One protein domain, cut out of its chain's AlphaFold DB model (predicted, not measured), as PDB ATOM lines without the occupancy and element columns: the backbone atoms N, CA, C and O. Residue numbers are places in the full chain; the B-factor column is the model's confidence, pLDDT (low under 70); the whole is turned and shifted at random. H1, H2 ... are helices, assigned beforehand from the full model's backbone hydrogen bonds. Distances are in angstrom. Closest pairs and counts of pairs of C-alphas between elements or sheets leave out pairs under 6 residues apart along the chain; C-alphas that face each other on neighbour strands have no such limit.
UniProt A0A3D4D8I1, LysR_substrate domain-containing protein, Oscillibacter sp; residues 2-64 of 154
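AT A GLANCE: This is residues 2 to 64 of the 154 residues of the protein "LysR_substrate domain-containing protein" of Oscillibacter sp (UniProt A0A3D4D8I1). What shape is this? It has little regular structure: two helices, H1 and then H2, stand apart, and after H1 the chain folds back toward H2, with residues 15 to 21 sticking out. After H2, residues 38 to 64 wind on as a long stretch with no named element. What are its measures? The printed part has 63 residues, 23 of them in named helices, with no named strand; its class is all helix. It is only just loose, close to compact, with a radius of gyration of the C-alphas of 12.9 A and spans of 34 by 29 by 20 A.

IN THESE COORDINATES: Where is H1? It holds residues 3 to 16, 20.2 A long, from C-alpha 3 at (29.349, 25.386, 320.826). Where is H2? It holds residues 29 to 37, 12.5 A long, ending at C-alpha 37 at (13.994, 43.546, 323.871).

HOW THE PARTS SIT: Do the helices meet? H1 and H2 are apart, with no C-alpha of the one within 8 A of the other. Are their backbones well formed? In H1 and H2 every O i to N i+4 pair is within hydrogen-bond range.

THE WHOLE: How large is it? The two C-alphas farthest apart, of Asp 19 and Leu 51, are 35.2 A apart. Is it unbroken? The printed part has no cut, and the link from H1 to H2, 12 residues, is long. Where is confidence low? Residues 2 to 3 are under 70 in pLDDT.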
ATOM      1  N   GLN A   2      26.590  23.294 324.065       59.81
ATOM      2  CA  GLN A   2      27.973  23.093 323.606       59.81
ATOM      3  C   GLN A   2      28.146  23.762 322.242       59.81
ATOM      4  O   GLN A   2      27.375  23.468 321.332       59.81
ATOM      5  N   GLY A   3      29.156  24.624 322.071       61.94
ATOM      6  CA  GLY A   3      29.349  25.386 320.826       61.94
ATOM      7  C   GLY A   3      29.296  24.523 319.556       61.94
ATOM      8  O   GLY A   3      28.795  24.956 318.522       61.94
ATOM      9  N   GLY A   4      29.696  23.248 319.643       76.94
ATOM     10  CA  GLY A   4      29.591  22.290 318.541       76.94
ATOM     11  C   GLY A   4      28.163  21.979 318.063       76.94
ATOM     12  O   GLY A   4      27.973  21.757 316.870       76.94
ATOM     13  N   GLU A   5      27.153  21.961 318.938       83.19
ATOM     14  CA  GLU A   5      25.752  21.739 318.536       83.19
ATOM     15  C   GLU A   5      25.209  22.935 317.748       83.19
ATOM     16  O   GLU A   5      24.664  22.744 316.659       83.19
ATOM     17  N   PHE A   6      25.444  24.153 318.245       86.19
ATOM     18  CA  PHE A   6      25.051  25.387 317.565       86.19
ATOM     19  C   PHE A   6      25.684  25.490 316.172       86.19
ATOM     20  O   PHE A   6      24.978  25.691 315.185       86.19
ATOM     21  N   HIS A   7      27.000  25.266 316.061       87.88
ATOM     22  CA  HIS A   7      27.692  25.329 314.771       87.88
ATOM     23  C   HIS A   7      27.167  24.295 313.764       87.88
ATOM     24  O   HIS A   7      27.022  24.614 312.584       87.88
ATOM     25  N   ARG A   8      26.838  23.072 314.207       91.00
ATOM     26  CA  ARG A   8      26.228  22.053 313.332       91.00
ATOM     27  C   ARG A   8      24.832  22.457 312.869       91.00
ATOM     28  O   ARG A   8      24.523  22.283 311.692       91.00
ATOM     29  N   ALA A   9      24.006  22.985 313.772       91.44
ATOM     30  CA  ALA A   9      22.661  23.442 313.440       91.44
ATOM     31  C   ALA A   9      22.699  24.600 312.433       91.44
ATOM     32  O   ALA A   9      21.999  24.551 311.423       91.44
ATOM     33  N   LEU A  10      23.578  25.580 312.656       92.50
ATOM     34  CA  LEU A  10      23.785  26.699 311.743       92.50
ATOM     35  C   LEU A  10      24.244  26.221 310.359       92.50
ATOM     36  O   LEU A  10      23.656  26.608 309.355       92.50
ATOM     37  N   ALA A  11      25.239  25.330 310.297       93.44
ATOM     38  CA  ALA A  11      25.728  24.792 309.028       93.44
ATOM     39  C   ALA A  11      24.627  24.042 308.255       93.44
ATOM     40  O   ALA A  11      24.479  24.226 307.046       93.44
ATOM     41  N   ALA A  12      23.826  23.227 308.949       95.94
ATOM     42  CA  ALA A  12      22.703  22.517 308.346       95.94
ATOM     43  C   ALA A  12      21.599  23.474 307.862       95.94
ATOM     44  O   ALA A  12      21.027  23.258 306.793       95.94
ATOM     45  N   PHE A  13      21.313  24.535 308.622       95.31
ATOM     46  CA  PHE A  13      20.341  25.560 308.248       95.31
ATOM     47  C   PHE A  13      20.785  26.322 306.996       95.31
ATOM     48  O   PHE A  13      20.032  26.375 306.026       95.31
ATOM     49  N   SER A  14      22.023  26.826 306.970       95.44
ATOM     50  CA  SER A  14      22.570  27.552 305.818       95.44
ATOM     51  C   SER A  14      22.650  26.685 304.559       95.44
ATOM     52  O   SER A  14      22.392  27.171 303.464       95.44
ATOM     53  N   ALA A  15      22.949  25.386 304.694       96.38
ATOM     54  CA  ALA A  15      22.931  24.458 303.561       96.38
ATOM     55  C   ALA A  15      21.513  24.207 303.020       96.38
ATOM     56  O   ALA A  15      21.331  24.013 301.818       96.38
ATOM     57  N   ARG A  16      20.504  24.192 303.900       98.00
ATOM     58  CA  ARG A  16      19.099  23.970 303.531       98.00
ATOM     59  C   ARG A  16      18.433  25.221 302.955       98.00
ATOM     60  O   ARG A  16      17.540  25.085 302.122       98.00
ATOM     61  N   TYR A  17      18.854  26.404 303.393       97.38
ATOM     62  CA  TYR A  17      18.284  27.694 303.010       97.38
ATOM     63  C   TYR A  17      19.393  28.663 302.564       97.38
ATOM     64  O   TYR A  17      19.722  29.596 303.296       97.38
ATOM     65  N   PRO A  18      19.987  28.456 301.372       95.38
ATOM     66  CA  PRO A  18      21.165  29.207 300.926       95.38
ATOM     67  C   PRO A  18      20.896  30.700 300.685       95.38
ATOM     68  O   PRO A  18      21.822  31.503 300.758       95.38
ATOM     69  N   ASP A  19      19.642  31.074 300.427       97.56
ATOM     70  CA  ASP A  19      19.242  32.464 300.182       97.56
ATOM     71  C   ASP A  19      18.966  33.249 301.478       97.56
ATOM     72  O   ASP A  19      18.685  34.447 301.435       97.56
ATOM     73  N   VAL A  20      19.029  32.593 302.642       96.44
ATOM     74  CA  VAL A  20      18.820  33.234 303.946       96.44
ATOM     75  C   VAL A  20      20.166  33.666 304.524       96.44
ATOM     76  O   VAL A  20      21.028  32.841 304.820       96.44
ATOM     77  N   SER A  21      20.335  34.973 304.732       94.25
ATOM     78  CA  SER A  21      21.492  35.524 305.445       94.25
ATOM     79  C   SER A  21      21.309  35.378 306.955       94.25
ATOM     80  O   SER A  21      20.252  35.714 307.481       94.25
ATOM     81  N   VAL A  22      22.352  34.932 307.656       93.25
ATOM     82  CA  VAL A  22      22.353  34.776 309.119       93.25
ATOM     83  C   VAL A  22      23.493  35.598 309.718       93.25
ATOM     84  O   VAL A  22      24.642  35.461 309.301       93.25
ATOM     85  N   SER A  23      23.183  36.435 310.706       93.44
ATOM     86  CA  SER A  23      24.149  37.139 311.554       93.44
ATOM     87  C   SER A  23      24.193  36.495 312.945       93.44
ATOM     88  O   SER A  23      23.232  35.870 313.387       93.44
ATOM     89  N   ILE A  24      25.332  36.606 313.634       93.19
ATOM     90  CA  ILE A  24      25.528  36.035 314.974       93.19
ATOM     91  C   ILE A  24      26.029  37.140 315.899       93.19
ATOM     92  O   ILE A  24      27.013  37.808 315.580       93.19
ATOM     93  N   ALA A  25      25.378  37.287 317.049       94.19
ATOM     94  CA  ALA A  25      25.815  38.136 318.149       94.19
ATOM     95  C   ALA A  25      26.121  37.277 319.384       94.19
ATOM     96  O   ALA A  25      25.532  36.213 319.574       94.19
ATOM     97  N   TYR A  26      27.046  37.748 320.218       90.94
ATOM     98  CA  TYR A  26      27.416  37.118 321.483       90.94
ATOM     99  C   TYR A  26      27.226  38.126 322.612       90.94
ATOM    100  O   TYR A  26      27.438  39.319 322.409       90.94
ATOM    101  N   GLY A  27      26.863  37.634 323.790       89.25
ATOM    102  CA  GLY A  27      26.739  38.440 324.996       89.25
ATOM    103  C   GLY A  27      26.459  37.570 326.216       89.25
ATOM    104  O   GLY A  27      26.195  36.370 326.093       89.25
ATOM    105  N   SER A  28      26.521  38.184 327.391       85.94
ATOM    106  CA  SER A  28      26.025  37.613 328.641       85.94
ATOM    107  C   SER A  28      24.511  37.381 328.574       85.94
ATOM    108  O   SER A  28      23.815  37.900 327.701       85.94
ATOM    109  N   HIS A  29      23.955  36.633 329.530       86.56
ATOM    110  CA  HIS A  29      22.502  36.424 329.587       86.56
ATOM    111  C   HIS A  29      21.717  37.749 329.644       86.56
ATOM    112  O   HIS A  29      20.672  37.861 329.010       86.56
ATOM    113  N   GLY A  30      22.226  38.752 330.370       86.81
ATOM    114  CA  GLY A  30      21.613  40.082 330.424       86.81
ATOM    115  C   GLY A  30      21.659  40.786 329.070       86.81
ATOM    116  O   GLY A  30      20.624  41.207 328.567       86.81
ATOM    117  N   GLU A  31      22.830  40.811 328.430       91.25
ATOM    118  CA  GLU A  31      23.003  41.439 327.113       91.25
ATOM    119  C   GLU A  31      22.153  40.770 326.027       91.25
ATOM    120  O   GLU A  31      21.645  41.450 325.137       91.25
ATOM    121  N   LEU A  32      21.970  39.445 326.092       92.31
ATOM    122  CA  LEU A  32      21.075  38.716 325.193       92.31
ATOM    123  C   LEU A  32      19.610  39.130 325.398       92.31
ATOM    124  O   LEU A  32      18.901  39.335 324.414       92.31
ATOM    125  N   CYS A  33      19.161  39.274 326.649       89.94
ATOM    126  CA  CYS A  33      17.820  39.777 326.957       89.94
ATOM    127  C   CYS A  33      17.619  41.205 326.435       89.94
ATOM    128  O   CYS A  33      16.595  41.477 325.808       89.94
ATOM    129  N   ASP A  34      18.604  42.084 326.636       93.06
ATOM    130  CA  ASP A  34      18.551  43.466 326.158       93.06
ATOM    131  C   ASP A  34      18.481  43.500 324.626       93.06
ATOM    132  O   ASP A  34      17.574  44.115 324.070       93.06
ATOM    133  N   MET A  35      19.359  42.755 323.936       96.06
ATOM    134  CA  MET A  35      19.351  42.639 322.471       96.06
ATOM    135  C   MET A  35      18.001  42.181 321.920       96.06
ATOM    136  O   MET A  35      17.566  42.705 320.897       96.06
ATOM    137  N   LEU A  36      17.347  41.222 322.579       94.06
ATOM    138  CA  LEU A  36      16.029  40.748 322.164       94.06
ATOM    139  C   LEU A  36      14.953  41.820 322.392       94.06
ATOM    140  O   LEU A  36      14.129  42.049 321.518       94.06
ATOM    141  N   SER A  37      14.980  42.505 323.538       93.38
ATOM    142  CA  SER A  37      13.994  43.546 323.871       93.38
ATOM    143  C   SER A  37      14.137  44.842 323.072       93.38
ATOM    144  O   SER A  37      13.183  45.608 322.966       93.38
ATOM    145  N   GLU A  38      15.323  45.084 322.520       96.31
ATOM    146  CA  GLU A  38      15.654  46.241 321.687       96.31
ATOM    147  C   GLU A  38      15.559  45.929 320.181       96.31
ATOM    148  O   GLU A  38      16.050  46.715 319.370       96.31
ATOM    149  N   ASP A  39      14.992  44.776 319.804       95.25
ATOM    150  CA  ASP A  39      14.880  44.295 318.418       95.25
ATOM    151  C   ASP A  39      16.234  44.234 317.668       95.25
ATOM    152  O   ASP A  39      16.301  44.353 316.443       95.25
ATOM    153  N   ARG A  40      17.352  44.052 318.392       97.19
ATOM    154  CA  ARG A  40      18.699  43.908 317.800       97.19
ATOM    155  C   ARG A  40      18.984  42.490 317.306       97.19
ATOM    156  O   ARG A  40      19.903  42.308 316.508       97.19
ATOM    157  N   VAL A  41      18.240  41.503 317.803       96.69
ATOM    158  CA  VAL A  41      18.266  40.102 317.360       96.69
ATOM    159  C   VAL A  41      16.848  39.542 317.355       96.69
ATOM    160  O   VAL A  41      16.039  39.899 318.205       96.69
ATOM    161  N   GLU A  42      16.557  38.618 316.442       94.69
ATOM    162  CA  GLU A  42      15.233  37.992 316.343       94.69
ATOM    163  C   GLU A  42      15.095  36.747 317.234       94.69
ATOM    164  O   GLU A  42      13.991  36.365 317.615       94.69
ATOM    165  N   ILE A  43      16.211  36.073 317.533       93.38
ATOM    166  CA  ILE A  43      16.247  34.823 318.300       93.38
ATOM    167  C   ILE A  43      17.434  34.861 319.259       93.38
ATOM    168  O   ILE A  43      18.554  35.185 318.864       93.38
ATOM    169  N   THR A  44      17.210  34.446 320.506       93.19
ATOM    170  CA  THR A  44      18.292  34.165 321.456       93.19
ATOM    171  C   THR A  44      18.337  32.680 321.794       93.19
ATOM    172  O   THR A  44      17.311  32.010 321.899       93.19
ATOM    173  N   LEU A  45      19.551  32.154 321.953       90.50
ATOM    174  CA  LEU A  45      19.805  30.789 322.401       90.50
ATOM    175  C   LEU A  45      20.597  30.877 323.701       90.50
ATOM    176  O   LEU A  45      21.771  31.241 323.691       90.50
ATOM    177  N   ASN A  46      19.948  30.590 324.824       87.94
ATOM    178  CA  ASN A  46      20.555  30.678 326.147       87.94
ATOM    179  C   ASN A  46      19.935  29.655 327.103       87.94
ATOM    180  O   ASN A  46      18.889  29.069 326.819       87.94
ATOM    181  N   ASP A  47      20.608  29.435 328.229       85.69
ATOM    182  CA  ASP A  47      20.045  28.651 329.320       85.69
ATOM    183  C   ASP A  47      18.905  29.416 329.991       85.69
ATOM    184  O   ASP A  47      18.979  30.631 330.208       85.69
ATOM    185  N   GLN A  48      17.875  28.680 330.405       84.31
ATOM    186  CA  GLN A  48      16.787  29.241 331.191       84.31
ATOM    187  C   GLN A  48      17.296  29.632 332.588       84.31
ATOM    188  O   GLN A  48      17.333  28.816 333.508       84.31
ATOM    189  N   ARG A  49      17.682  30.900 332.753       82.19
ATOM    190  CA  ARG A  49      18.123  31.454 334.046       82.19
ATOM    191  C   ARG A  49      17.012  32.120 334.847       82.19
ATOM    192  O   ARG A  49      17.152  32.318 336.049       82.19
ATOM    193  N   ARG A  50      15.926  32.504 334.183       78.12
ATOM    194  CA  ARG A  50      14.765  33.170 334.779       78.12
ATOM    195  C   ARG A  50      13.490  32.469 334.325       78.12
ATOM    196  O   ARG A  50      13.512  31.635 333.417       78.12
ATOM    197  N   LEU A  51      12.374  32.804 334.967       79.81
ATOM    198  CA  LEU A  51      11.064  32.425 334.444       79.81
ATOM    199  C   LEU A  51      10.900  32.985 333.029       79.81
ATOM    200  O   LEU A  51      11.394  34.073 332.725       79.81
ATOM    201  N   PHE A  52      10.226  32.219 332.175       82.56
ATOM    202  CA  PHE A  52       9.944  32.651 330.817       82.56
ATOM    203  C   PHE A  52       9.093  33.919 330.824       82.56
ATOM    204  O   PHE A  52       8.186  34.068 331.640       82.56
ATOM    205  N   SER A  53       9.426  34.832 329.916       82.25
ATOM    206  CA  SER A  53       8.600  36.000 329.650       82.25
ATOM    207  C   SER A  53       7.496  35.610 328.679       82.25
ATOM    208  O   SER A  53       7.790  35.063 327.615       82.25
ATOM    209  N   ASP A  54       6.258  35.972 329.004       87.19
ATOM    210  CA  ASP A  54       5.103  35.801 328.113       87.19
ATOM    211  C   ASP A  54       5.154  36.741 326.891       87.19
ATOM    212  O   ASP A  54       4.312  36.655 326.002       87.19
ATOM    213  N   ALA A  55       6.136  37.652 326.833       89.50
ATOM    214  CA  ALA A  55       6.353  38.531 325.684       89.50
ATOM    215  C   ALA A  55       6.979  37.812 324.475       89.50
ATOM    216  O   ALA A  55       6.978  38.370 323.380       89.50
ATOM    217  N   TYR A  56       7.519  36.602 324.663       90.38
ATOM    218  CA  TYR A  56       8.220  35.851 323.623       90.38
ATOM    219  C   TYR A  56       7.761  34.393 323.579       90.38
ATOM    220  O   TYR A  56       7.323  33.823 324.576       90.38
ATOM    221  N   GLU A  57       7.931  33.763 322.419       92.75
ATOM    222  CA  GLU A  57       7.787  32.315 322.285       92.75
ATOM    223  C   GLU A  57       9.031  31.620 322.851       92.75
ATOM    224  O   GLU A  57      10.149  31.827 322.377       92.75
ATOM    225  N   ASN A  58       8.843  30.786 323.875       91.94
ATOM    226  CA  ASN A  58       9.935  30.108 324.571       91.94
ATOM    227  C   ASN A  58       9.957  28.620 324.195       91.94
ATOM    228  O   ASN A  58       9.031  27.875 324.519       91.94
ATOM    229  N   LEU A  59      11.032  28.168 323.539       92.00
ATOM    230  CA  LEU A  59      11.195  26.776 323.117       92.00
ATOM    231  C   LEU A  59      12.340  26.091 323.873       92.00
ATOM    232  O   LEU A  59      13.506  26.451 323.725       92.00
ATOM    233  N   ILE A  60      12.013  25.044 324.631       90.19
ATOM    234  CA  ILE A  60      13.017  24.205 325.294       90.19
ATOM    235  C   ILE A  60      13.651  23.276 324.253       90.19
ATOM    236  O   ILE A  60      13.015  22.340 323.772       90.19
ATOM    237  N   LEU A  61      14.919  23.526 323.924       89.75
ATOM    238  CA  LEU A  61      15.674  22.721 322.957       89.75
ATOM    239  C   LEU A  61      16.288  21.461 323.581       89.75
ATOM    240  O   LEU A  61      16.392  20.429 322.921       89.75
ATOM    241  N   ALA A  62      16.714  21.542 324.843       86.00
ATOM    242  CA  ALA A  62      17.305  20.429 325.575       86.00
ATOM    243  C   ALA A  62      17.203  20.647 327.089       86.00
ATOM    244  O   ALA A  62      17.270  21.776 327.566       86.00
ATOM    245  N   ALA A  63      17.125  19.547 327.838       85.31
ATOM    246  CA  ALA A  63      17.360  19.522 329.277       85.31
ATOM    247  C   ALA A  63      18.596  18.656 329.542       85.31
ATOM    248  O   ALA A  63      18.655  17.499 329.118       85.31
ATOM    249  N   ARG A  64      19.608  19.224 330.202       82.25
ATOM    250  CA  ARG A  64      20.878  18.550 330.501       82.25
ATOM    251  C   ARG A  64      21.136  18.602 332.012       82.25
ATOM    252  O   ARG A  64      20.767  19.591 332.643       82.25
TER     253      ARG A  64